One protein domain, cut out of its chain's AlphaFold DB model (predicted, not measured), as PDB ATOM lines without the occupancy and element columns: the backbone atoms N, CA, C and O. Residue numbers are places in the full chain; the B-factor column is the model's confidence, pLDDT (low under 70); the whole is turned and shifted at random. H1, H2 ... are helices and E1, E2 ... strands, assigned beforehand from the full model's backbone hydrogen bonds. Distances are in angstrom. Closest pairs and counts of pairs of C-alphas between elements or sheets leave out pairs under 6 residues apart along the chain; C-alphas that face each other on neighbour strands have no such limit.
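AT A GLANCE: This is residues 17 to 187 and 220 to 226 of the 308 residues of an uncharacterized protein of Dictyostelium discoideum (UniProt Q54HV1). Five strands, E1 to E5, form a small closed barrel, and a two-strand extension, E7 with E6 beside it, is joined to the barrel through the last residues of E5. The nine-residue helix H3 packs across the outside of E6 and E7, the short H1 packs on the outside of the ring, and a long unnamed stretch, residues 113 to 157, links E5 to H2. The printed part has 178 residues, with three named helices and seven named strands in the order E1 E2 E3 H1 E4 E5 H2 H3 E6 E7. Round the ring run E1, E2, E3, E5, E4 and back to E1, a mixed sheet; the class is mixed, helices and strands, with under half of the residues in named elements. The whole is compact, with a radius of gyration of the C-alphas of 17.0 A and spans of 50 by 42 by 34 A.

HOW THE PARTS SIT: E1, residues 24 to 30, and E2, residues 46 to 50, form an antiparallel hairpin, with N 27 and O 49 2.9 A apart, within hydrogen-bond range. E3, residues 60 to 67, is the antiparallel neighbour of E2 in a second hairpin, with N 46 and O 62 at 2.8 A. E1, E2 and E3 are a meander, each strand the antiparallel neighbour of the one before. H1, residues 77 to 80, is on the barrel and outside it, at a height over the sheet of 8.1 A; it is only just over E1, with 3 of its 4 C-alphas falling on that strand. E4, residues 87 to 96, closes the ring antiparallel to E1, with N 26 and O 89 at 2.8 A. E4 and E5, residues 101 to 112, are an antiparallel hairpin, with N 103 and O 94 at 2.8 A. E5 is parallel to E3, with N 66 and O 104 at 2.8 A. H2, residues 158 to 162, is only just on the barrel, with 5 pairs of C-alphas within 10 A. H3, residues 168 to 176, is close to H2 but not clearly touching, the closest C-alphas being those of Pro 160 and Thr 168, 6.9 A apart. E6, residues 180 to 187, and E7, residues 220 to 225, are antiparallel, with N 181 and O 223 at 2.9 A. E7 is antiparallel to E5, with N 111 and O 224 at 2.9 A. H3 is over E6 and E7, outside the barrel at a height of 10.5 A, and runs across the strands at 90 degrees to E6 on the local plane. In H2 and H3 every O i to N i+4 pair is within hydrogen-bond range; H1 is too short for such a pair, and its one O i to N i+3 pair is not within range.

IN THESE COORDINATES: E1 begins at C-alpha 24 (21.331, -20.789, 0.157) and is 18.9 A long; E2 is 13.0 A and E3 17.8 A. E4 is 23.2 A and E5 27.0 A, ending at C-alpha 112 (6.246, -14.160, 7.511). E3 bends by 76 degrees at residue 63, E4 by 83 degrees at residue 90 and E5 by 87 degrees at residue 107. H3 is 12.2 A, E6 21.0 A and E7 16.8 A, ending at C-alpha 225 (7.561, -13.515, -1.575).

THE WHOLE: The C-alphas of Asn 37 and His 135 are the two farthest apart, at 52.2 A. Residues 188 to 219 are cut out, with C-alphas 187 and 220 11.1 A apart. The links E1 to E2 and E5 to H2 are long. The mean pLDDT of the printed part is 87.0; residues 17 to 20, 38 to 41, 69 to 72, 132 to 137 and 157 are under 70.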
ATOM      1  N   ILE A  17      25.115 -25.059 -18.583       63.87
ATOM      2  CA  ILE A  17      23.871 -25.571 -17.969       63.87
ATOM      3  C   ILE A  17      24.081 -26.108 -16.546       63.87
ATOM      4  O   ILE A  17      23.110 -26.273 -15.810       63.87
ATOM      5  N   LYS A  18      25.324 -26.301 -16.083       55.04
ATOM      6  CA  LYS A  18      25.568 -26.408 -14.637       55.04
ATOM      7  C   LYS A  18      25.470 -25.016 -14.010       55.04
ATOM      8  O   LYS A  18      26.470 -24.460 -13.568       55.04
ATOM      9  N   CYS A  19      24.255 -24.471 -13.958       56.84
ATOM     10  CA  CYS A  19      23.889 -23.537 -12.905       56.84
ATOM     11  C   CYS A  19      24.026 -24.325 -11.605       56.84
ATOM     12  O   CYS A  19      23.116 -25.044 -11.195       56.84
ATOM     13  N   ASN A  20      25.225 -24.305 -11.030       56.92
ATOM     14  CA  ASN A  20      25.405 -24.691  -9.652       56.92
ATOM     15  C   ASN A  20      24.631 -23.625  -8.878       56.92
ATOM     16  O   ASN A  20      25.097 -22.496  -8.753       56.92
ATOM     17  N   ASP A  21      23.388 -23.932  -8.512       71.90
ATOM     18  CA  ASP A  21      22.583 -23.080  -7.646       71.90
ATOM     19  C   ASP A  21      23.226 -23.146  -6.253       71.90
ATOM     20  O   ASP A  21      22.731 -23.803  -5.340       71.90
ATOM     21  N   ASP A  22      24.368 -22.473  -6.100       86.44
ATOM     22  CA  ASP A  22      25.073 -22.285  -4.829       86.44
ATOM     23  C   ASP A  22      24.282 -21.370  -3.879       86.44
ATOM     24  O   ASP A  22      24.714 -21.077  -2.767       86.44
ATOM     25  N   PHE A  23      23.088 -20.947  -4.303       92.21
ATOM     26  CA  PHE A  23      22.144 -20.216  -3.489       92.21
ATOM     27  C   PHE A  23      21.739 -21.004  -2.257       92.21
ATOM     28  O   PHE A  23      21.311 -22.159  -2.320       92.21
ATOM     29  N   LYS A  24      21.794 -20.305  -1.132       95.28
ATOM     30  CA  LYS A  24      21.331 -20.789   0.157       95.28
ATOM     31  C   LYS A  24      20.155 -19.961   0.627       95.28
ATOM     32  O   LYS A  24      19.949 -18.823   0.202       95.28
ATOM     33  N   TYR A  25      19.374 -20.554   1.513       96.11
ATOM     34  CA  TYR A  25      18.329 -19.849   2.234       96.11
ATOM     35  C   TYR A  25      18.809 -19.419   3.612       96.11
ATOM     36  O   TYR A  25      19.388 -20.219   4.351       96.11
ATOM     37  N   TYR A  26      18.495 -18.177   3.960       97.92
ATOM     38  CA  TYR A  26      18.860 -17.547   5.218       97.92
ATOM     39  C   TYR A  26      17.640 -16.911   5.877       97.92
ATOM     40  O   TYR A  26      16.808 -16.320   5.191       97.92
ATOM     41  N   ALA A  27      17.554 -16.964   7.204       98.09
ATOM     42  CA  ALA A  27      16.677 -16.082   7.970       98.09
ATOM     43  C   ALA A  27      17.455 -14.866   8.473       98.09
ATOM     44  O   ALA A  27      18.586 -15.003   8.936       98.09
ATOM     45  N   ALA A  28      16.835 -13.688   8.424       98.03
ATOM     46  CA  ALA A  28      17.465 -12.423   8.781       98.03
ATOM     47  C   ALA A  28      16.768 -11.735   9.959       98.03
ATOM     48  O   ALA A  28      15.537 -11.730  10.068       98.03
ATOM     49  N   ARG A  29      17.553 -11.078  10.809       96.89
ATOM     50  CA  ARG A  29      17.076 -10.081  11.775       96.89
ATOM     51  C   ARG A  29      17.877  -8.790  11.634       96.89
ATOM     52  O   ARG A  29      19.071  -8.830  11.352       96.89
ATOM     53  N   THR A  30      17.231  -7.656  11.870       95.97
ATOM     54  CA  THR A  30      17.893  -6.345  11.885       95.97
ATOM     55  C   THR A  30      18.927  -6.276  13.016       95.97
ATOM     56  O   THR A  30      18.702  -6.800  14.114       95.97
ATOM     57  N   ASP A  31      20.062  -5.629  12.758       95.50
ATOM     58  CA  ASP A  31      21.030  -5.264  13.788       95.50
ATOM     59  C   ASP A  31      20.459  -4.149  14.677       95.50
ATOM     60  O   ASP A  31      20.168  -3.048  14.216       95.50
ATOM     61  N   THR A  32      20.280  -4.449  15.962       93.30
ATOM     62  CA  THR A  32      19.750  -3.522  16.971       93.30
ATOM     63  C   THR A  32      20.834  -2.950  17.881       93.30
ATOM     64  O   THR A  32      20.514  -2.262  18.854       93.30
ATOM     65  N   ARG A  33      22.116  -3.239  17.611       91.95
ATOM     66  CA  ARG A  33      23.232  -2.668  18.372       91.95
ATOM     67  C   ARG A  33      23.247  -1.149  18.215       91.95
ATOM     68  O   ARG A  33      22.929  -0.607  17.158       91.95
ATOM     69  N   ARG A  34      23.650  -0.454  19.280       87.95
ATOM     70  CA  ARG A  34      23.835   0.996  19.258       87.95
ATOM     71  C   ARG A  34      25.132   1.335  18.522       87.95
ATOM     72  O   ARG A  34      26.205   0.866  18.886       87.95
ATOM     73  N   CYS A  35      25.002   2.156  17.491       82.56
ATOM     74  CA  CYS A  35      26.094   2.649  16.666       82.56
ATOM     75  C   CYS A  35      26.772   3.856  17.315       82.56
ATOM     76  O   CYS A  35      26.497   4.988  16.924       82.56
ATOM     77  N   ASP A  36      27.597   3.645  18.339       79.92
ATOM     78  CA  ASP A  36      28.210   4.783  19.039       79.92
ATOM     79  C   ASP A  36      29.367   5.412  18.251       79.92
ATOM     80  O   ASP A  36      29.555   6.623  18.315       79.92
ATOM     81  N   ASN A  37      30.067   4.628  17.429       73.44
ATOM     82  CA  ASN A  37      31.134   5.092  16.550       73.44
ATOM     83  C   ASN A  37      30.952   4.420  15.185       73.44
ATOM     84  O   ASN A  37      30.680   3.224  15.130       73.44
ATOM     85  N   TYR A  38      31.123   5.155  14.084       65.49
ATOM     86  CA  TYR A  38      31.115   4.632  12.705       65.49
ATOM     87  C   TYR A  38      32.310   3.693  12.406       65.49
ATOM     88  O   TYR A  38      32.837   3.667  11.293       65.49
ATOM     89  N   GLU A  39      32.791   2.953  13.403       67.96
ATOM     90  CA  GLU A  39      33.830   1.948  13.245       67.96
ATOM     91  C   GLU A  39      33.259   0.744  12.490       67.96
ATOM     92  O   GLU A  39      32.141   0.282  12.733       67.96
ATOM     93  N   LYS A  40      34.035   0.260  11.519       60.33
ATOM     94  CA  LYS A  40      33.746  -0.983  10.801       60.33
ATOM     95  C   LYS A  40      33.845  -2.177  11.776       60.33
ATOM     96  O   LYS A  40      34.680  -2.114  12.677       60.33
ATOM     97  N   PRO A  41      33.072  -3.269  11.606       63.60
ATOM     98  CA  PRO A  41      32.087  -3.518  10.554       63.60
ATOM     99  C   PRO A  41      30.830  -2.689  10.832       63.60
ATOM    100  O   PRO A  41      30.202  -2.850  11.877       63.60
ATOM    101  N   GLY A  42      30.512  -1.750   9.930       71.82
ATOM    102  CA  GLY A  42      29.539  -0.690  10.198       71.82
ATOM    103  C   GLY A  42      28.236  -1.295  10.686       71.82
ATOM    104  O   GLY A  42      27.759  -2.224  10.060       71.82
ATOM    105  N   CYS A  43      27.724  -0.845  11.823       85.95
ATOM    106  CA  CYS A  43      26.497  -1.333  12.450       85.95
ATOM    107  C   CYS A  43      25.233  -0.911  11.678       85.95
ATOM    108  O   CYS A  43      25.276  -0.059  10.791       85.95
ATOM    109  N   GLY A  44      24.088  -1.494  12.039       88.76
ATOM    110  CA  GLY A  44      22.795  -1.169  11.423       88.76
ATOM    111  C   GLY A  44      22.446  -2.001  10.184       88.76
ATOM    112  O   GLY A  44      21.440  -1.709   9.529       88.76
ATOM    113  N   GLY A  45      23.242  -3.031   9.886       93.41
ATOM    114  CA  GLY A  45      22.936  -4.069   8.907       93.41
ATOM    115  C   GLY A  45      22.026  -5.156   9.478       93.41
ATOM    116  O   GLY A  45      21.027  -4.879  10.152       93.41
ATOM    117  N   TYR A  46      22.372  -6.411   9.214       96.62
ATOM    118  CA  TYR A  46      21.566  -7.580   9.540       96.62
ATOM    119  C   TYR A  46      22.430  -8.706  10.102       96.62
ATOM    120  O   TYR A  46      23.599  -8.858   9.762       96.62
ATOM    121  N   PHE A  47      21.825  -9.535  10.942       97.34
ATOM    122  CA  PHE A  47      22.367 -10.839  11.297       97.34
ATOM    123  C   PHE A  47      21.574 -11.910  10.560       97.34
ATOM    124  O   PHE A  47      20.338 -11.910  10.616       97.34
ATOM    125  N   VAL A  48      22.277 -12.806   9.873       97.79
ATOM    126  CA  VAL A  48      21.676 -13.877   9.075       97.79
ATOM    127  C   VAL A  48      22.079 -15.250   9.601       97.79
ATOM    128  O   VAL A  48      23.197 -15.440  10.078       97.79
ATOM    129  N   LYS A  49      21.154 -16.208   9.521       97.22
ATOM    130  CA  LYS A  49      21.374 -17.624   9.837       97.22
ATOM    131  C   LYS A  49      21.021 -18.472   8.631       97.22
ATOM    132  O   LYS A  49      19.921 -18.315   8.102       97.22
ATOM    133  N   GLU A  50      21.920 -19.358   8.216       96.97
ATOM    134  CA  GLU A  50      21.602 -20.355   7.194       96.97
ATOM    135  C   GLU A  50      20.521 -21.310   7.724       96.97
ATOM    136  O   GLU A  50      20.526 -21.697   8.894       96.97
ATOM    137  N   LEU A  51      19.547 -21.634   6.878       96.30
ATOM    138  CA  LEU A  51      18.407 -22.474   7.242       96.30
ATOM    139  C   LEU A  51      18.687 -23.956   6.990       96.30
ATOM    140  O   LEU A  51      19.452 -24.310   6.096       96.30
ATOM    141  N   ASN A  52      17.993 -24.821   7.735       94.01
ATOM    142  CA  ASN A  52      17.961 -26.273   7.527       94.01
ATOM    143  C   ASN A  52      19.343 -26.964   7.502       94.01
ATOM    144  O   ASN A  52      19.514 -27.986   6.844       94.01
ATOM    145  N   THR A  53      20.341 -26.450   8.226       91.93
ATOM    146  CA  THR A  53      21.669 -27.092   8.296       91.93
ATOM    147  C   THR A  53      21.727 -28.256   9.295       91.93
ATOM    148  O   THR A  53      22.721 -28.984   9.363       91.93
ATOM    149  N   GLY A  54      20.677 -28.422  10.112       86.98
ATOM    150  CA  GLY A  54      20.613 -29.394  11.208       86.98
ATOM    151  C   GLY A  54      21.506 -29.046  12.406       86.98
ATOM    152  O   GLY A  54      21.675 -29.869  13.308       86.98
ATOM    153  N   LYS A  55      22.104 -27.850  12.424       91.32
ATOM    154  CA  LYS A  55      23.015 -27.382  13.473       91.32
ATOM    155  C   LYS A  55      22.586 -26.010  13.976       91.32
ATOM    156  O   LYS A  55      21.836 -25.284  13.332       91.32
ATOM    157  N   GLU A  56      23.059 -25.661  15.166       91.10
ATOM    158  CA  GLU A  56      22.931 -24.298  15.667       91.10
ATOM    159  C   GLU A  56      23.968 -23.422  14.960       91.10
ATOM    160  O   GLU A  56      25.122 -23.347  15.377       91.10
ATOM    161  N   GLU A  57      23.566 -22.830  13.836       85.89
ATOM    162  CA  GLU A  57      24.443 -21.954  13.062       85.89
ATOM    163  C   GLU A  57      24.731 -20.658  13.815       85.89
ATOM    164  O   GLU A  57      23.839 -20.026  14.401       85.89
ATOM    165  N   MET A  58      25.997 -20.245  13.754       93.70
ATOM    166  CA  MET A  58      26.396 -18.917  14.193       93.70
ATOM    167  C   MET A  58      25.771 -17.869  13.275       93.70
ATOM    168  O   MET A  58      25.642 -18.065  12.068       93.70
ATOM    169  N   GLU A  59      25.387 -16.737  13.855       96.10
ATOM    170  CA  GLU A  59      24.927 -15.610  13.057       96.10
ATOM    171  C   GLU A  59      26.089 -14.981  12.302       96.10
ATOM    172  O   GLU A  59      27.135 -14.693  12.884       96.10
ATOM    173  N   ILE A  60      25.866 -14.713  11.022       95.76
ATOM    174  CA  ILE A  60      26.794 -13.975  10.176       95.76
ATOM    175  C   ILE A  60      26.286 -12.541  10.090       95.76
ATOM    176  O   ILE A  60      25.102 -12.304   9.837       95.76
ATOM    177  N   TYR A  61      27.167 -11.578  10.343       95.51
ATOM    178  CA  TYR A  61      26.832 -10.173  10.176       95.51
ATOM    179  C   TYR A  61      26.956  -9.785   8.706       95.51
ATOM    180  O   TYR A  61      28.033  -9.918   8.133       95.51
ATOM    181  N   VAL A  62      25.885  -9.254   8.121       95.72
ATOM    182  CA  VAL A  62      25.902  -8.671   6.777       95.72
ATOM    183  C   VAL A  62      25.538  -7.197   6.870       95.72
ATOM    184  O   VAL A  62      24.575  -6.820   7.540       95.72
ATOM    185  N   SER A  63      26.307  -6.340   6.212       93.43
ATOM    186  CA  SER A  63      26.053  -4.893   6.227       93.43
ATOM    187  C   SER A  63      24.767  -4.519   5.490       93.43
ATOM    188  O   SER A  63      24.038  -3.631   5.926       93.43
ATOM    189  N   GLU A  64      24.452  -5.242   4.419       93.34
ATOM    190  CA  GLU A  64      23.293  -5.004   3.566       93.34
ATOM    191  C   GLU A  64      22.761  -6.308   2.962       93.34
ATOM    192  O   GLU A  64      23.480  -7.303   2.846       93.34
ATOM    193  N   ILE A  65      21.478  -6.288   2.594       94.97
ATOM    194  CA  ILE A  65      20.819  -7.330   1.802       94.97
ATOM    195  C   ILE A  65      20.403  -6.671   0.489       94.97
ATOM    196  O   ILE A  65      19.345  -6.047   0.398       94.97
ATOM    197  N   ASN A  66      21.269  -6.787  -0.511       92.18
ATOM    198  CA  ASN A  66      21.052  -6.273  -1.851       92.18
ATOM    199  C   ASN A  66      20.181  -7.247  -2.623       92.18
ATOM    200  O   ASN A  66      20.492  -8.431  -2.702       92.18
ATOM    201  N   GLN A  67      19.098  -6.763  -3.217       87.70
ATOM    202  CA  GLN A  67      18.309  -7.597  -4.104       87.70
ATOM    203  C   GLN A  67      18.924  -7.590  -5.503       87.70
ATOM    204  O   GLN A  67      19.058  -6.527  -6.110       87.70
ATOM    205  N   GLN A  68      19.252  -8.766  -6.026       77.84
ATOM    206  CA  GLN A  68      19.576  -8.935  -7.437       77.84
ATOM    207  C   GLN A  68      18.261  -9.272  -8.134       77.84
ATOM    208  O   GLN A  68      17.740 -10.341  -7.857       77.84
ATOM    209  N   ASP A  69      17.664  -8.353  -8.909       64.85
ATOM    210  CA  ASP A  69      16.712  -8.685  -9.990       64.85
ATOM    211  C   ASP A  69      16.093  -7.449 -10.682       64.85
ATOM    212  O   ASP A  69      15.746  -6.452 -10.046       64.85
ATOM    213  N   ASP A  70      15.820  -7.595 -11.987       63.89
ATOM    214  CA  ASP A  70      15.006  -6.687 -12.823       63.89
ATOM    215  C   ASP A  70      13.515  -6.648 -12.416       63.89
ATOM    216  O   ASP A  70      12.745  -5.800 -12.872       63.89
ATOM    217  N   ILE A  71      13.081  -7.595 -11.579       61.21
ATOM    218  CA  ILE A  71      11.663  -7.889 -11.307       61.21
ATOM    219  C   ILE A  71      11.054  -6.903 -10.292       61.21
ATOM    220  O   ILE A  71       9.833  -6.774 -10.197       61.21
ATOM    221  N   GLY A  72      11.885  -6.131  -9.591       66.48
ATOM    222  CA  GLY A  72      11.447  -5.008  -8.768       66.48
ATOM    223  C   GLY A  72      12.222  -4.895  -7.465       66.48
ATOM    224  O   GLY A  72      12.492  -5.892  -6.805       66.48
ATOM    225  N   VAL A  73      12.538  -3.660  -7.076       75.77
ATOM    226  CA  VAL A  73      13.252  -3.352  -5.833       75.77
ATOM    227  C   VAL A  73      12.297  -3.481  -4.644       75.77
ATOM    228  O   VAL A  73      11.322  -2.730  -4.526       75.77
ATOM    229  N   VAL A  74      12.573  -4.417  -3.736       82.24
ATOM    230  CA  VAL A  74      11.898  -4.495  -2.439       82.24
ATOM    231  C   VAL A  74      12.311  -3.283  -1.613       82.24
ATOM    232  O   VAL A  74      13.482  -3.073  -1.320       82.24
ATOM    233  N   ASN A  75      11.325  -2.481  -1.210       83.42
ATOM    234  CA  ASN A  75      11.546  -1.363  -0.300       83.42
ATOM    235  C   ASN A  75      12.200  -1.872   0.995       83.42
ATOM    236  O   ASN A  75      11.611  -2.701   1.690       83.42
ATOM    237  N   GLU A  76      13.378  -1.347   1.336       86.06
ATOM    238  CA  GLU A  76      14.167  -1.752   2.504       86.06
ATOM    239  C   GLU A  76      13.356  -1.699   3.811       86.06
ATOM    240  O   GLU A  76      13.500  -2.560   4.680       86.06
ATOM    241  N   ASN A  77      12.398  -0.772   3.928       87.31
ATOM    242  CA  ASN A  77      11.507  -0.680   5.089       87.31
ATOM    243  C   ASN A  77      10.649  -1.939   5.294       87.31
ATOM    244  O   ASN A  77      10.217  -2.218   6.418       87.31
ATOM    245  N   LYS A  78      10.393  -2.721   4.235       86.57
ATOM    246  CA  LYS A  78       9.704  -4.017   4.334       86.57
ATOM    247  C   LYS A  78      10.579  -5.091   4.980       86.57
ATOM    248  O   LYS A  78      10.019  -6.051   5.507       86.57
ATOM    249  N   ILE A  79      11.898  -4.922   4.973       91.51
ATOM    250  CA  ILE A  79      12.867  -5.831   5.589       91.51
ATOM    251  C   ILE A  79      13.207  -5.325   6.994       91.51
ATOM    252  O   ILE A  79      12.978  -6.026   7.975       91.51
ATOM    253  N   ARG A  80      13.649  -4.066   7.107       91.40
ATOM    254  CA  ARG A  80      14.173  -3.462   8.343       91.40
ATOM    255  C   ARG A  80      13.171  -3.436   9.502       91.40
ATOM    256  O   ARG A  80      13.564  -3.629  10.650       91.40
ATOM    257  N   ASN A  81      11.881  -3.243   9.206       91.51
ATOM    258  CA  ASN A  81      10.806  -3.199  10.209       91.51
ATOM    259  C   ASN A  81      10.167  -4.571  10.487       91.51
ATOM    260  O   ASN A  81       9.103  -4.651  11.112       91.51
ATOM    261  N   ALA A  82      10.730  -5.656   9.960       94.18
ATOM    262  CA  ALA A  82      10.266  -6.992  10.292       94.18
ATOM    263  C   ALA A  82      10.772  -7.404  11.688       94.18
ATOM    264  O   ALA A  82      11.893  -7.059  12.062       94.18
ATOM    265  N   PRO A  83       9.977  -8.160  12.468       95.48
ATOM    266  CA  PRO A  83      10.484  -8.788  13.683       95.48
ATOM    267  C   PRO A  83      11.643  -9.762  13.384       95.48
ATOM    268  O   PRO A  83      11.789 -10.208  12.241       95.48
ATOM    269  N   PRO A  84      12.459 -10.122  14.392       97.23
ATOM    270  CA  PRO A  84      13.607 -11.005  14.199       97.23
ATOM    271  C   PRO A  84      13.241 -12.318  13.495       97.23
ATOM    272  O   PRO A  84      12.312 -13.002  13.913       97.23
ATOM    273  N   TYR A  85      13.974 -12.661  12.430       97.43
ATOM    274  CA  TYR A  85      13.804 -13.884  11.629       97.43
ATOM    275  C   TYR A  85      12.444 -14.041  10.936       97.43
ATOM    276  O   TYR A  85      12.130 -15.107  10.414       97.43
ATOM    277  N   HIS A  86      11.638 -12.978  10.869       97.20
ATOM    278  CA  HIS A  86      10.423 -12.963  10.049       97.20
ATOM    279  C   HIS A  86      10.722 -12.723   8.563       97.20
ATOM    280  O   HIS A  86       9.798 -12.715   7.749       97.20
ATOM    281  N   ILE A  87      11.989 -12.497   8.214       97.28
ATOM    282  CA  ILE A  87      12.473 -12.427   6.841       97.28
ATOM    283  C   ILE A  87      13.280 -13.682   6.557       97.28
ATOM    284  O   ILE A  87      14.202 -14.006   7.304       97.28
ATOM    285  N   VAL A  88      12.946 -14.340   5.454       97.16
ATOM    286  CA  VAL A  88      13.741 -15.411   4.856       97.16
ATOM    287  C   VAL A  88      14.148 -14.951   3.469       97.16
ATOM    288  O   VAL A  88      13.327 -14.375   2.768       97.16
ATOM    289  N   PHE A  89      15.378 -15.187   3.041       96.26
ATOM    290  CA  PHE A  89      15.788 -14.895   1.673       96.26
ATOM    291  C   PHE A  89      16.618 -16.028   1.080       96.26
ATOM    292  O   PHE A  89      17.294 -16.754   1.804       96.26
ATOM    293  N   ARG A  90      16.545 -16.177  -0.243       94.67
ATOM    294  CA  ARG A  90      17.395 -17.048  -1.058       94.67
ATOM    295  C   ARG A  90      18.479 -16.188  -1.687       94.67
ATOM    296  O   ARG A  90      18.140 -15.213  -2.358       94.67
ATOM    297  N   GLY A  91      19.745 -16.532  -1.507       94.97
ATOM    298  CA  GLY A  91      20.840 -15.702  -1.993       94.97
ATOM    299  C   GLY A  91      22.224 -16.290  -1.767       94.97
ATOM    300  O   GLY A  91      22.361 -17.456  -1.391       94.97
ATOM    301  N   ILE A  92      23.235 -15.461  -2.001       95.24
ATOM    302  CA  ILE A  92      24.642 -15.730  -1.689       95.24
ATOM    303  C   ILE A  92      25.188 -14.649  -0.755       95.24
ATOM    304  O   ILE A  92      24.690 -13.523  -0.729       95.24
ATOM    305  N   LEU A  93      26.207 -14.999   0.027       96.60
ATOM    306  CA  LEU A  93      26.946 -14.049   0.855       96.60
ATOM    307  C   LEU A  93      28.279 -13.731   0.176       96.60
ATOM    308  O   LEU A  93      29.050 -14.636  -0.141       96.60
ATOM    309  N   ASN A  94      28.544 -12.446  -0.029       95.31
ATOM    310  CA  ASN A  94      29.750 -11.925  -0.656       95.31
ATOM    311  C   ASN A  94      30.602 -11.226   0.409       95.31
ATOM    312  O   ASN A  94      30.184 -10.210   0.968       95.31
ATOM    313  N   ARG A  95      31.800 -11.756   0.675       94.57
ATOM    314  CA  ARG A  95      32.736 -11.183   1.651       94.57
ATOM    315  C   ARG A  95      33.625 -10.125   1.018       94.57
ATOM    316  O   ARG A  95      34.407 -10.425   0.115       94.57
ATOM    317  N   ASP A  96      33.573  -8.909   1.543       91.82
ATOM    318  CA  ASP A  96      34.568  -7.881   1.265       91.82
ATOM    319  C   ASP A  96      35.762  -8.059   2.211       91.82
ATOM    320  O   ASP A  96      35.741  -7.640   3.370       91.82
ATOM    321  N   TYR A  97      36.828  -8.680   1.709       90.65
ATOM    322  CA  TYR A  97      38.047  -8.933   2.480       90.65
ATOM    323  C   TYR A  97      38.812  -7.665   2.879       90.65
ATOM    324  O   TYR A  97      39.596  -7.721   3.825       90.65
ATOM    325  N   GLN A  98      38.631  -6.539   2.181       88.78
ATOM    326  CA  GLN A  98      39.310  -5.292   2.552       88.78
ATOM    327  C   GLN A  98      38.650  -4.645   3.767       88.78
ATOM    328  O   GLN A  98      39.330  -4.035   4.592       88.78
ATOM    329  N   ASN A  99      37.328  -4.772   3.861       85.13
ATOM    330  CA  ASN A  99      36.530  -4.165   4.920       85.13
ATOM    331  C   ASN A  99      36.137  -5.144   6.032       85.13
ATOM    332  O   ASN A  99      35.609  -4.695   7.046       85.13
ATOM    333  N   ASP A 100      36.411  -6.436   5.839       87.50
ATOM    334  CA  ASP A 100      35.990  -7.554   6.689       87.50
ATOM    335  C   ASP A 100      34.484  -7.541   6.983       87.50
ATOM    336  O   ASP A 100      34.026  -7.664   8.118       87.50
ATOM    337  N   VAL A 101      33.702  -7.312   5.927       88.33
ATOM    338  CA  VAL A 101      32.247  -7.175   5.990       88.33
ATOM    339  C   VAL A 101      31.626  -8.064   4.930       88.33
ATOM    340  O   VAL A 101      32.031  -8.029   3.769       88.33
ATOM    341  N   ASP A 102      30.604  -8.819   5.314       93.52
ATOM    342  CA  ASP A 102      29.788  -9.553   4.361       93.52
ATOM    343  C   ASP A 102      28.644  -8.665   3.842       93.52
ATOM    344  O   ASP A 102      28.097  -7.802   4.542       93.52
ATOM    345  N   THR A 103      28.273  -8.885   2.589       94.75
ATOM    346  CA  THR A 103      27.052  -8.368   1.962       94.75
ATOM    347  C   THR A 103      26.229  -9.562   1.500       94.75
ATOM    348  O   THR A 103      26.784 -10.580   1.089       94.75
ATOM    349  N   ALA A 104      24.908  -9.481   1.597       95.84
ATOM    350  CA  ALA A 104      24.030 -10.525   1.090       95.84
ATOM    351  C   ALA A 104      23.446 -10.098  -0.255       95.84
ATOM    352  O   ALA A 104      22.888  -9.012  -0.371       95.84
ATOM    353  N   GLU A 105      23.533 -10.968  -1.252       93.92
ATOM    354  CA  GLU A 105      22.883 -10.804  -2.547       93.92
ATOM    355  C   GLU A 105      21.673 -11.741  -2.613       93.92
ATOM    356  O   GLU A 105      21.803 -12.960  -2.741       93.92
ATOM    357  N   ALA A 106      20.481 -11.172  -2.438       94.07
ATOM    358  CA  ALA A 106      19.215 -11.883  -2.360       94.07
ATOM    359  C   ALA A 106      18.488 -11.897  -3.712       94.07
ATOM    360  O   ALA A 106      18.158 -10.854  -4.266       94.07
ATOM    361  N   HIS A 107      18.147 -13.091  -4.186       91.21
ATOM    362  CA  HIS A 107      17.308 -13.308  -5.371       91.21
ATOM    363  C   HIS A 107      15.821 -13.322  -5.012       91.21
ATOM    364  O   HIS A 107      14.964 -12.775  -5.700       91.21
ATOM    365  N   ASN A 108      15.487 -13.948  -3.886       91.86
ATOM    366  CA  ASN A 108      14.119 -13.993  -3.390       91.86
ATOM    367  C   ASN A 108      14.109 -13.595  -1.928       91.86
ATOM    368  O   ASN A 108      14.937 -14.061  -1.154       91.86
ATOM    369  N   ILE A 109      13.152 -12.762  -1.546       94.18
ATOM    370  CA  ILE A 109      12.956 -12.307  -0.172       94.18
ATOM    371  C   ILE A 109      11.518 -12.631   0.186       94.18
ATOM    372  O   ILE A 109      10.603 -12.259  -0.540       94.18
ATOM    373  N   TYR A 110      11.320 -13.301   1.307       95.36
ATOM    374  CA  TYR A 110      10.039 -13.744   1.824       95.36
ATOM    375  C   TYR A 110       9.805 -13.129   3.201       95.36
ATOM    376  O   TYR A 110      10.734 -12.989   3.999       95.36
ATOM    377  N   ARG A 111       8.552 -12.789   3.508       95.57
ATOM    378  CA  ARG A 111       8.156 -12.254   4.815       95.57
ATOM    379  C   ARG A 111       7.055 -13.091   5.443       95.57
ATOM    380  O   ARG A 111       6.067 -13.408   4.783       95.57
ATOM    381  N   LEU A 112       7.218 -13.405   6.726       96.25
ATOM    382  CA  LEU A 112       6.246 -14.160   7.511       96.25
ATOM    383  C   LEU A 112       4.883 -13.458   7.524       96.25
ATOM    384  O   LEU A 112       4.773 -12.295   7.929       96.25
ATOM    385  N   MET A 113       3.839 -14.193   7.149       94.30
ATOM    386  CA  MET A 113       2.453 -13.804   7.375       94.30
ATOM    387  C   MET A 113       2.096 -13.996   8.853       94.30
ATOM    388  O   MET A 113       2.172 -15.119   9.359       94.30
ATOM    389  N   PRO A 114       1.684 -12.929   9.563       93.50
ATOM    390  CA  PRO A 114       1.369 -13.032  10.979       93.50
ATOM    391  C   PRO A 114       0.142 -13.921  11.190       93.50
ATOM    392  O   PRO A 114      -0.847 -13.811  10.471       93.50
ATOM    393  N   MET A 115       0.175 -14.778  12.204       92.86
ATOM    394  CA  MET A 115      -0.977 -15.577  12.616       92.86
ATOM    395  C   MET A 115      -1.463 -15.055  13.978       92.86
ATOM    396  O   MET A 115      -0.648 -14.918  14.895       92.86
ATOM    397  N   PRO A 116      -2.749 -14.688  14.138       92.51
ATOM    398  CA  PRO A 116      -3.238 -14.088  15.377       92.51
ATOM    399  C   PRO A 116      -2.975 -14.977  16.595       92.51
ATOM    400  O   PRO A 116      -3.243 -16.171  16.567       92.51
ATOM    401  N   GLY A 117      -2.440 -14.385  17.667       91.29
ATOM    402  CA  GLY A 117      -2.135 -15.102  18.911       91.29
ATOM    403  C   GLY A 117      -0.898 -16.004  18.860       91.29
ATOM    404  O   GLY A 117      -0.534 -16.567  19.889       91.29
ATOM    405  N   LYS A 118      -0.222 -16.115  17.711       93.00
ATOM    406  CA  LYS A 118       0.957 -16.962  17.539       93.00
ATOM    407  C   LYS A 118       2.218 -16.119  17.359       93.00
ATOM    408  O   LYS A 118       2.237 -15.154  16.596       93.00
ATOM    409  N   THR A 119       3.277 -16.492  18.068       93.68
ATOM    410  CA  THR A 119       4.625 -15.947  17.871       93.68
ATOM    411  C   THR A 119       5.461 -16.950  17.086       93.68
ATOM    412  O   THR A 119       5.243 -18.157  17.186       93.68
ATOM    413  N   PHE A 120       6.395 -16.450  16.282       95.30
ATOM    414  CA  PHE A 120       7.336 -17.284  15.549       95.30
ATOM    415  C   PHE A 120       8.707 -17.180  16.206       95.30
ATOM    416  O   PHE A 120       9.207 -16.077  16.421       95.30
ATOM    417  N   ASN A 121       9.304 -18.329  16.514       95.54
ATOM    418  CA  ASN A 121      10.646 -18.424  17.070       95.54
ATOM    419  C   ASN A 121      11.454 -19.385  16.203       95.54
ATOM    420  O   ASN A 121      11.105 -20.559  16.098       95.54
ATOM    421  N   LEU A 122      12.531 -18.887  15.601       95.23
ATOM    422  CA  LEU A 122      13.446 -19.714  14.826       95.23
ATOM    423  C   LEU A 122      14.317 -20.553  15.769       95.23
ATOM    424  O   LEU A 122      15.070 -20.005  16.576       95.23
ATOM    425  N   THR A 123      14.247 -21.874  15.634       94.35
ATOM    426  CA  THR A 123      15.111 -22.836  16.337       94.35
ATOM    427  C   THR A 123      15.910 -23.663  15.330       94.35
ATOM    428  O   THR A 123      15.557 -23.718  14.154       94.35
ATOM    429  N   LYS A 124      16.963 -24.355  15.781       92.98
ATOM    430  CA  LYS A 124      17.752 -25.271  14.932       92.98
ATOM    431  C   LYS A 124      16.931 -26.422  14.325       92.98
ATOM    432  O   LYS A 124      17.308 -26.969  13.296       92.98
ATOM    433  N   ASP A 125      15.817 -26.776  14.969       92.77
ATOM    434  CA  ASP A 125      14.928 -27.860  14.539       92.77
ATOM    435  C   ASP A 125      13.836 -27.364  13.575       92.77
ATOM    436  O   ASP A 125      13.100 -28.168  13.007       92.77
ATOM    437  N   THR A 126      13.721 -26.044  13.377       94.49
ATOM    438  CA  THR A 126      12.750 -25.456  12.449       94.49
ATOM    439  C   THR A 126      13.142 -25.795  11.015       94.49
ATOM    440  O   THR A 126      14.168 -25.322  10.533       94.49
ATOM    441  N   GLN A 127      12.300 -26.572  10.333       94.45
ATOM    442  CA  GLN A 127      12.506 -26.922   8.931       94.45
ATOM    443  C   GLN A 127      11.617 -26.095   8.010       94.45
ATOM    444  O   GLN A 127      10.407 -25.959   8.224       94.45
ATOM    445  N   PHE A 128      12.240 -25.562   6.968       95.21
ATOM    446  CA  PHE A 128      11.585 -24.791   5.923       95.21
ATOM    447  C   PHE A 128      11.469 -25.588   4.633       95.21
ATOM    448  O   PHE A 128      12.381 -26.325   4.254       95.21
ATOM    449  N   TYR A 129      10.372 -25.367   3.926       94.01
ATOM    450  CA  TYR A 129      10.006 -26.050   2.698       94.01
ATOM    451  C   TYR A 129       9.529 -25.041   1.653       94.01
ATOM    452  O   TYR A 129       9.097 -23.930   1.976       94.01
ATOM    453  N   THR A 130       9.593 -25.445   0.391       91.39
ATOM    454  CA  THR A 130       8.983 -24.736  -0.741       91.39
ATOM    455  C   THR A 130       8.432 -25.753  -1.734       91.39
ATOM    456  O   THR A 130       8.688 -26.950  -1.605       91.39
ATOM    457  N   LEU A 131       7.695 -25.304  -2.747       84.78
ATOM    458  CA  LEU A 131       7.394 -26.149  -3.899       84.78
ATOM    459  C   LEU A 131       8.541 -26.074  -4.905       84.78
ATOM    460  O   LEU A 131       8.848 -25.009  -5.429       84.78
ATOM    461  N   GLY A 132       9.169 -27.219  -5.188       67.32
ATOM    462  CA  GLY A 132      10.324 -27.284  -6.089       67.32
ATOM    463  C   GLY A 132       9.977 -27.030  -7.561       67.32
ATOM    464  O   GLY A 132      10.841 -26.619  -8.329       67.32
ATOM    465  N   ASN A 133       8.728 -27.286  -7.968       69.30
ATOM    466  CA  ASN A 133       8.176 -26.985  -9.294       69.30
ATOM    467  C   ASN A 133       6.637 -27.083  -9.210       69.30
ATOM    468  O   ASN A 133       6.167 -28.072  -8.653       69.30
ATOM    469  N   PRO A 134       5.843 -26.153  -9.777       60.64
ATOM    470  CA  PRO A 134       4.373 -26.244  -9.783       60.64
ATOM    471  C   PRO A 134       3.828 -27.549 -10.395       60.64
ATOM    472  O   PRO A 134       2.716 -27.964 -10.085       60.64
ATOM    473  N   HIS A 135       4.602 -28.215 -11.254       67.66
ATOM    474  CA  HIS A 135       4.252 -29.514 -11.834       67.66
ATOM    475  C   HIS A 135       4.677 -30.706 -10.969       67.66
ATOM    476  O   HIS A 135       4.149 -31.805 -11.139       67.66
ATOM    477  N   ASN A 136       5.615 -30.509 -10.039       62.52
ATOM    478  CA  ASN A 136       6.058 -31.556  -9.130       62.52
ATOM    479  C   ASN A 136       5.311 -31.413  -7.808       62.52
ATOM    480  O   ASN A 136       5.573 -30.506  -7.027       62.52
ATOM    481  N   LEU A 137       4.465 -32.393  -7.498       68.88
ATOM    482  CA  LEU A 137       3.811 -32.521  -6.189       68.88
ATOM    483  C   LEU A 137       4.803 -32.747  -5.028       68.88
ATOM    484  O   LEU A 137       4.382 -32.918  -3.892       68.88
ATOM    485  N   LEU A 138       6.110 -32.820  -5.302       81.87
ATOM    486  CA  LEU A 138       7.136 -32.999  -4.284       81.87
ATOM    487  C   LEU A 138       7.492 -31.655  -3.651       81.87
ATOM    488  O   LEU A 138       7.895 -30.714  -4.335       81.87
ATOM    489  N   VAL A 139       7.401 -31.626  -2.330       83.78
ATOM    490  CA  VAL A 139       7.704 -30.483  -1.476       83.78
ATOM    491  C   VAL A 139       9.106 -30.671  -0.892       83.78
ATOM    492  O   VAL A 139       9.245 -31.418   0.077       83.78
ATOM    493  N   PRO A 140      10.167 -30.097  -1.487       88.73
ATOM    494  CA  PRO A 140      11.511 -30.193  -0.937       88.73
ATOM    495  C   PRO A 140      11.717 -29.310   0.293       88.73
ATOM    496  O   PRO A 140      11.255 -28.168   0.361       88.73
ATOM    497  N   GLN A 141      12.493 -29.841   1.233       91.59
ATOM    498  CA  GLN A 141      13.145 -29.062   2.275       91.59
ATOM    499  C   GLN A 141      14.202 -28.134   1.662       91.59
ATOM    500  O   GLN A 141      14.933 -28.516   0.746       91.59
ATOM    501  N   LEU A 142      14.282 -26.892   2.143       91.37
ATOM    502  CA  LEU A 142      15.271 -25.925   1.654       91.37
ATOM    503  C   LEU A 142      16.692 -26.358   2.013       91.37
ATOM    504  O   LEU A 142      16.897 -26.983   3.050       91.37
ATOM    505  N   ASN A 143      17.660 -25.981   1.173       89.59
ATOM    506  CA  ASN A 143      19.087 -26.309   1.305       89.59
ATOM    507  C   ASN A 143      19.417 -27.816   1.330       89.59
ATOM    508  O   ASN A 143      20.582 -28.172   1.509       89.59
ATOM    509  N   GLU A 144      18.442 -28.699   1.102       86.56
ATOM    510  CA  GLU A 144      18.632 -30.143   1.170       86.56
ATOM    511  C   GLU A 144      18.333 -30.823  -0.170       86.56
ATOM    512  O   GLU A 144      17.259 -30.687  -0.753       86.56
ATOM    513  N   ASN A 145      19.314 -31.579  -0.665       77.97
ATOM    514  CA  ASN A 145      19.215 -32.242  -1.965       77.97
ATOM    515  C   ASN A 145      18.623 -33.657  -1.877       77.97
ATOM    516  O   ASN A 145      18.194 -34.186  -2.905       77.97
ATOM    517  N   ASP A 146      18.590 -34.265  -0.685       78.89
ATOM    518  CA  ASP A 146      18.132 -35.646  -0.501       78.89
ATOM    519  C   ASP A 146      16.629 -35.770  -0.811       78.89
ATOM    520  O   ASP A 146      15.789 -35.025  -0.301       78.89
ATOM    521  N   GLU A 147      16.284 -36.741  -1.656       74.91
ATOM    522  CA  GLU A 147      14.900 -37.065  -1.995       74.91
ATOM    523  C   GLU A 147      14.085 -37.524  -0.780       74.91
ATOM    524  O   GLU A 147      12.858 -37.408  -0.799       74.91
ATOM    525  N   LYS A 148      14.740 -38.003   0.285       75.85
ATOM    526  CA  LYS A 148      14.078 -38.434   1.526       75.85
ATOM    527  C   LYS A 148      13.385 -37.299   2.275       75.85
ATOM    528  O   LYS A 148      12.411 -37.566   2.971       75.85
ATOM    529  N   ASN A 149      13.820 -36.055   2.091       80.04
ATOM    530  CA  ASN A 149      13.243 -34.885   2.765       80.04
ATOM    531  C   ASN A 149      12.193 -34.185   1.895       80.04
ATOM    532  O   ASN A 149      12.038 -32.962   1.913       80.04
ATOM    533  N   ARG A 150      11.480 -34.985   1.091       83.07
ATOM    534  CA  ARG A 150      10.400 -34.548   0.208       83.07
ATOM    535  C   ARG A 150       9.121 -35.302   0.543       83.07
ATOM    536  O   ARG A 150       9.135 -36.519   0.716       83.07
ATOM    537  N   PHE A 151       7.994 -34.604   0.559       81.23
ATOM    538  CA  PHE A 151       6.674 -35.221   0.732       81.23
ATOM    539  C   PHE A 151       5.675 -34.719  -0.314       81.23
ATOM    540  O   PHE A 151       5.947 -33.754  -1.023       81.23
ATOM    541  N   LYS A 152       4.549 -35.434  -0.461       77.01
ATOM    542  CA  LYS A 152       3.572 -35.223  -1.549       77.01
ATOM    543  C   LYS A 152       2.308 -34.462  -1.152       77.01
ATOM    544  O   LYS A 152       1.639 -33.917  -2.021       77.01
ATOM    545  N   THR A 153       1.942 -34.482   0.129       77.45
ATOM    546  CA  THR A 153       0.639 -33.981   0.584       77.45
ATOM    547  C   THR A 153       0.834 -32.859   1.589       77.45
ATOM    548  O   THR A 153       1.392 -33.077   2.663       77.45
ATOM    549  N   LEU A 154       0.339 -31.677   1.234       80.16
ATOM    550  CA  LEU A 154       0.204 -30.524   2.114       80.16
ATOM    551  C   LEU A 154      -1.270 -30.283   2.394       80.16
ATOM    552  O   LEU A 154      -2.094 -30.309   1.479       80.16
ATOM    553  N   VAL A 155      -1.585 -29.986   3.645       76.12
ATOM    554  CA  VAL A 155      -2.902 -29.521   4.059       76.12
ATOM    555  C   VAL A 155      -2.746 -28.081   4.529       76.12
ATOM    556  O   VAL A 155      -2.075 -27.783   5.514       76.12
ATOM    557  N   TYR A 156      -3.359 -27.154   3.799       74.59
ATOM    558  CA  TYR A 156      -3.423 -25.749   4.188       74.59
ATOM    559  C   TYR A 156      -4.867 -25.433   4.585       74.59
ATOM    560  O   TYR A 156      -5.734 -25.190   3.755       74.59
ATOM    561  N   GLN A 157      -5.173 -25.503   5.878       68.36
ATOM    562  CA  GLN A 157      -6.529 -25.199   6.357       68.36
ATOM    563  C   GLN A 157      -6.574 -24.191   7.497       68.36
ATOM    564  O   GLN A 157      -7.644 -23.656   7.788       68.36
ATOM    565  N   ASP A 158      -5.440 -23.886   8.123       72.41
ATOM    566  CA  ASP A 158      -5.475 -23.169   9.394       72.41
ATOM    567  C   ASP A 158      -5.486 -21.650   9.221       72.41
ATOM    568  O   ASP A 158      -6.132 -20.951  10.000       72.41
ATOM    569  N   TYR A 159      -4.880 -21.111   8.165       81.11
ATOM    570  CA  TYR A 159      -4.889 -19.664   7.930       81.11
ATOM    571  C   TYR A 159      -6.293 -19.066   7.722       81.11
ATOM    572  O   TYR A 159      -6.632 -18.148   8.475       81.11
ATOM    573  N   PRO A 160      -7.149 -19.576   6.805       80.19
ATOM    574  CA  PRO A 160      -8.506 -19.045   6.650       80.19
ATOM    575  C   PRO A 160      -9.350 -19.160   7.928       80.19
ATOM    576  O   PRO A 160     -10.247 -18.349   8.152       80.19
ATOM    577  N   LYS A 161      -9.070 -20.159   8.779       83.91
ATOM    578  CA  LYS A 161      -9.760 -20.339  10.065       83.91
ATOM    579  C   LYS A 161      -9.362 -19.264  11.080       83.91
ATOM    580  O   LYS A 161     -10.218 -18.774  11.812       83.91
ATOM    581  N   ASN A 162      -8.083 -18.886  11.118       86.77
ATOM    582  CA  ASN A 162      -7.545 -17.943  12.104       86.77
ATOM    583  C   ASN A 162      -7.643 -16.475  11.674       86.77
ATOM    584  O   ASN A 162      -7.703 -15.586  12.524       86.77
ATOM    585  N   VAL A 163      -7.686 -16.201  10.369       88.81
ATOM    586  CA  VAL A 163      -7.836 -14.847   9.830       88.81
ATOM    587  C   VAL A 163      -9.015 -14.816   8.869       88.81
ATOM    588  O   VAL A 163      -8.953 -15.298   7.738       88.81
ATOM    589  N   LYS A 164     -10.108 -14.207   9.330       89.95
ATOM    590  CA  LYS A 164     -11.304 -14.002   8.511       89.95
ATOM    591  C   LYS A 164     -10.992 -13.075   7.335       89.95
ATOM    592  O   LYS A 164     -10.184 -12.159   7.459       89.95
ATOM    593  N   ASN A 165     -11.692 -13.282   6.220       90.24
ATOM    594  CA  ASN A 165     -11.578 -12.484   4.993       90.24
ATOM    595  C   ASN A 165     -10.195 -12.521   4.318       90.24
ATOM    596  O   ASN A 165      -9.856 -11.608   3.565       90.24
ATOM    597  N   ILE A 166      -9.399 -13.569   4.548       89.92
ATOM    598  CA  ILE A 166      -8.289 -13.897   3.645       89.92
ATOM    599  C   ILE A 166      -8.846 -14.591   2.401       89.92
ATOM    600  O   ILE A 166      -9.675 -15.498   2.496       89.92
ATOM    601  N   GLN A 167      -8.357 -14.190   1.230       88.26
ATOM    602  CA  GLN A 167      -8.708 -14.814  -0.040       88.26
ATOM    603  C   GLN A 167      -8.038 -16.199  -0.158       88.26
ATOM    604  O   GLN A 167      -6.812 -16.310  -0.190       88.26
ATOM    605  N   THR A 168      -8.826 -17.276  -0.209       87.84
ATOM    606  CA  THR A 168      -8.305 -18.658  -0.193       87.84
ATOM    607  C   THR A 168      -7.538 -19.027  -1.459       87.84
ATOM    608  O   THR A 168      -6.455 -19.598  -1.366       87.84
ATOM    609  N   ASN A 169      -8.038 -18.631  -2.628       88.27
ATOM    610  CA  ASN A 169      -7.371 -18.852  -3.914       88.27
ATOM    611  C   ASN A 169      -6.034 -18.089  -4.043       88.27
ATOM    612  O   ASN A 169      -5.150 -18.530  -4.770       88.27
ATOM    613  N   TRP A 170      -5.858 -16.963  -3.342       88.10
ATOM    614  CA  TRP A 170      -4.563 -16.275  -3.271       88.10
ATOM    615  C   TRP A 170      -3.544 -17.082  -2.468       88.10
ATOM    616  O   TRP A 170      -2.417 -17.259  -2.923       88.10
ATOM    617  N   MET A 171      -3.930 -17.614  -1.303       87.71
ATOM    618  CA  MET A 171      -3.036 -18.488  -0.536       87.71
ATOM    619  C   MET A 171      -2.668 -19.742  -1.325       87.71
ATOM    620  O   MET A 171      -1.498 -20.113  -1.371       87.71
ATOM    621  N   GLU A 172      -3.650 -20.353  -1.987       87.19
ATOM    622  CA  GLU A 172      -3.423 -21.493  -2.869       87.19
ATOM    623  C   GLU A 172      -2.432 -21.146  -3.986       87.19
ATOM    624  O   GLU A 172      -1.481 -21.886  -4.218       87.19
ATOM    625  N   TYR A 173      -2.590 -19.985  -4.625       88.42
ATOM    626  CA  TYR A 173      -1.641 -19.497  -5.621       88.42
ATOM    627  C   TYR A 173      -0.228 -19.319  -5.054       88.42
ATOM    628  O   TYR A 173       0.735 -19.777  -5.672       88.42
ATOM    629  N   LEU A 174      -0.079 -18.675  -3.892       87.94
ATOM    630  CA  LEU A 174       1.226 -18.444  -3.263       87.94
ATOM    631  C   LEU A 174       1.975 -19.752  -2.999       87.94
ATOM    632  O   LEU A 174       3.165 -19.850  -3.304       87.94
ATOM    633  N   ILE A 175       1.260 -20.744  -2.468       88.27
ATOM    634  CA  ILE A 175       1.791 -22.079  -2.201       88.27
ATOM    635  C   ILE A 175       2.163 -22.743  -3.526       88.27
ATOM    636  O   ILE A 175       3.330 -23.073  -3.726       88.27
ATOM    637  N   ASN A 176       1.218 -22.838  -4.466       86.50
ATOM    638  CA  ASN A 176       1.347 -23.618  -5.701       86.50
ATOM    639  C   ASN A 176       2.363 -23.070  -6.712       86.50
ATOM    640  O   ASN A 176       2.769 -23.792  -7.618       86.50
ATOM    641  N   THR A 177       2.789 -21.814  -6.579       84.53
ATOM    642  CA  THR A 177       3.707 -21.173  -7.538       84.53
ATOM    643  C   THR A 177       5.139 -21.010  -7.042       84.53
ATOM    644  O   THR A 177       5.956 -20.435  -7.756       84.53
ATOM    645  N   GLY A 178       5.464 -21.480  -5.832       81.87
ATOM    646  CA  GLY A 178       6.789 -21.251  -5.232       81.87
ATOM    647  C   GLY A 178       7.007 -19.803  -4.767       81.87
ATOM    648  O   GLY A 178       8.099 -19.434  -4.338       81.87
ATOM    649  N   ASN A 179       5.952 -18.979  -4.777       88.49
ATOM    650  CA  ASN A 179       5.946 -17.624  -4.216       88.49
ATOM    651  C   ASN A 179       5.817 -17.613  -2.688       88.49
ATOM    652  O   ASN A 179       5.549 -16.570  -2.084       88.49
ATOM    653  N   SER A 180       6.010 -18.766  -2.057       92.43
ATOM    654  CA  SER A 180       6.011 -18.906  -0.618       92.43
ATOM    655  C   SER A 180       7.073 -19.888  -0.158       92.43
ATOM    656  O   SER A 180       7.445 -20.814  -0.876       92.43
ATOM    657  N   VAL A 181       7.523 -19.668   1.066       94.30
ATOM    658  CA  VAL A 181       8.297 -20.607   1.869       94.30
ATOM    659  C   VAL A 181       7.473 -20.882   3.118       94.30
ATOM    660  O   VAL A 181       6.795 -19.988   3.620       94.30
ATOM    661  N   PHE A 182       7.494 -22.098   3.641       94.97
ATOM    662  CA  PHE A 182       6.689 -22.433   4.810       94.97
ATOM    663  C   PHE A 182       7.369 -23.446   5.716       94.97
ATOM    664  O   PHE A 182       8.228 -24.213   5.290       94.97
ATOM    665  N   THR A 183       6.968 -23.453   6.982       94.36
ATOM    666  CA  THR A 183       7.288 -24.530   7.920       94.36
ATOM    667  C   THR A 183       6.082 -25.448   8.036       94.36
ATOM    668  O   THR A 183       4.942 -24.995   7.896       94.36
ATOM    669  N   VAL A 184       6.310 -26.723   8.333       91.05
ATOM    670  CA  VAL A 184       5.223 -27.687   8.527       91.05
ATOM    671  C   VAL A 184       5.301 -28.365   9.882       91.05
ATOM    672  O   VAL A 184       6.377 -28.547  10.448       91.05
ATOM    673  N   ASN A 185       4.146 -28.779  10.374       87.15
ATOM    674  CA  ASN A 185       3.984 -29.722  11.465       87.15
ATOM    675  C   ASN A 185       3.342 -30.989  10.897       87.15
ATOM    676  O   ASN A 185       2.305 -30.941  10.230       87.15
ATOM    677  N   SER A 186       3.992 -32.131  11.120       78.79
ATOM    678  CA  SER A 186       3.445 -33.415  10.706       78.79
ATOM    679  C   SER A 186       2.259 -33.771  11.592       78.79
ATOM    680  O   SER A 186       2.313 -33.663  12.819       78.79
ATOM    681  N   VAL A 187       1.178 -34.218  10.964       70.73
ATOM    682  CA  VAL A 187       0.087 -34.888  11.658       70.73
ATOM    683  C   VAL A 187       0.081 -36.333  11.197       70.73
ATOM    684  O   VAL A 187      -0.043 -36.639  10.009       70.73
ATOM    685  N   ASP A 220       2.407 -24.700   9.187       91.98
ATOM    686  CA  ASP A 220       2.483 -24.073  10.506       91.98
ATOM    687  C   ASP A 220       2.709 -22.558  10.409       91.98
ATOM    688  O   ASP A 220       2.062 -21.773  11.105       91.98
ATOM    689  N   ASN A 221       3.646 -22.142   9.552       94.64
ATOM    690  CA  ASN A 221       3.979 -20.741   9.293       94.64
ATOM    691  C   ASN A 221       4.207 -20.548   7.791       94.64
ATOM    692  O   ASN A 221       4.897 -21.349   7.164       94.64
ATOM    693  N   LEU A 222       3.660 -19.472   7.227       94.46
ATOM    694  CA  LEU A 222       3.723 -19.140   5.806       94.46
ATOM    695  C   LEU A 222       4.478 -17.826   5.592       94.46
ATOM    696  O   LEU A 222       4.101 -16.786   6.127       94.46
ATOM    697  N   PHE A 223       5.520 -17.862   4.775       95.97
ATOM    698  CA  PHE A 223       6.307 -16.713   4.348       95.97
ATOM    699  C   PHE A 223       6.001 -16.441   2.881       95.97
ATOM    700  O   PHE A 223       6.082 -17.344   2.055       95.97
ATOM    701  N   ILE A 224       5.670 -15.201   2.540       92.83
ATOM    702  CA  ILE A 224       5.279 -14.825   1.176       92.83
ATOM    703  C   ILE A 224       6.358 -13.996   0.507       92.83
ATOM    704  O   ILE A 224       6.966 -13.139   1.151       92.83
ATOM    705  N   SER A 225       6.583 -14.248  -0.779       92.38
ATOM    706  CA  SER A 225       7.561 -13.515  -1.575       92.38
ATOM    707  C   SER A 225       7.217 -12.024  -1.621       92.38
ATOM    708  O   SER A 225       6.091 -11.633  -1.930       92.38
ATOM    709  N   LEU A 226       8.204 -11.192  -1.302       89.15
ATOM    710  CA  LEU A 226       8.196  -9.745  -1.487       89.15
ATOM    711  C   LEU A 226       8.750  -9.343  -2.856       89.15
ATOM    712  O   LEU A 226       8.446  -8.245  -3.317       89.15
TER     713      LEU A 226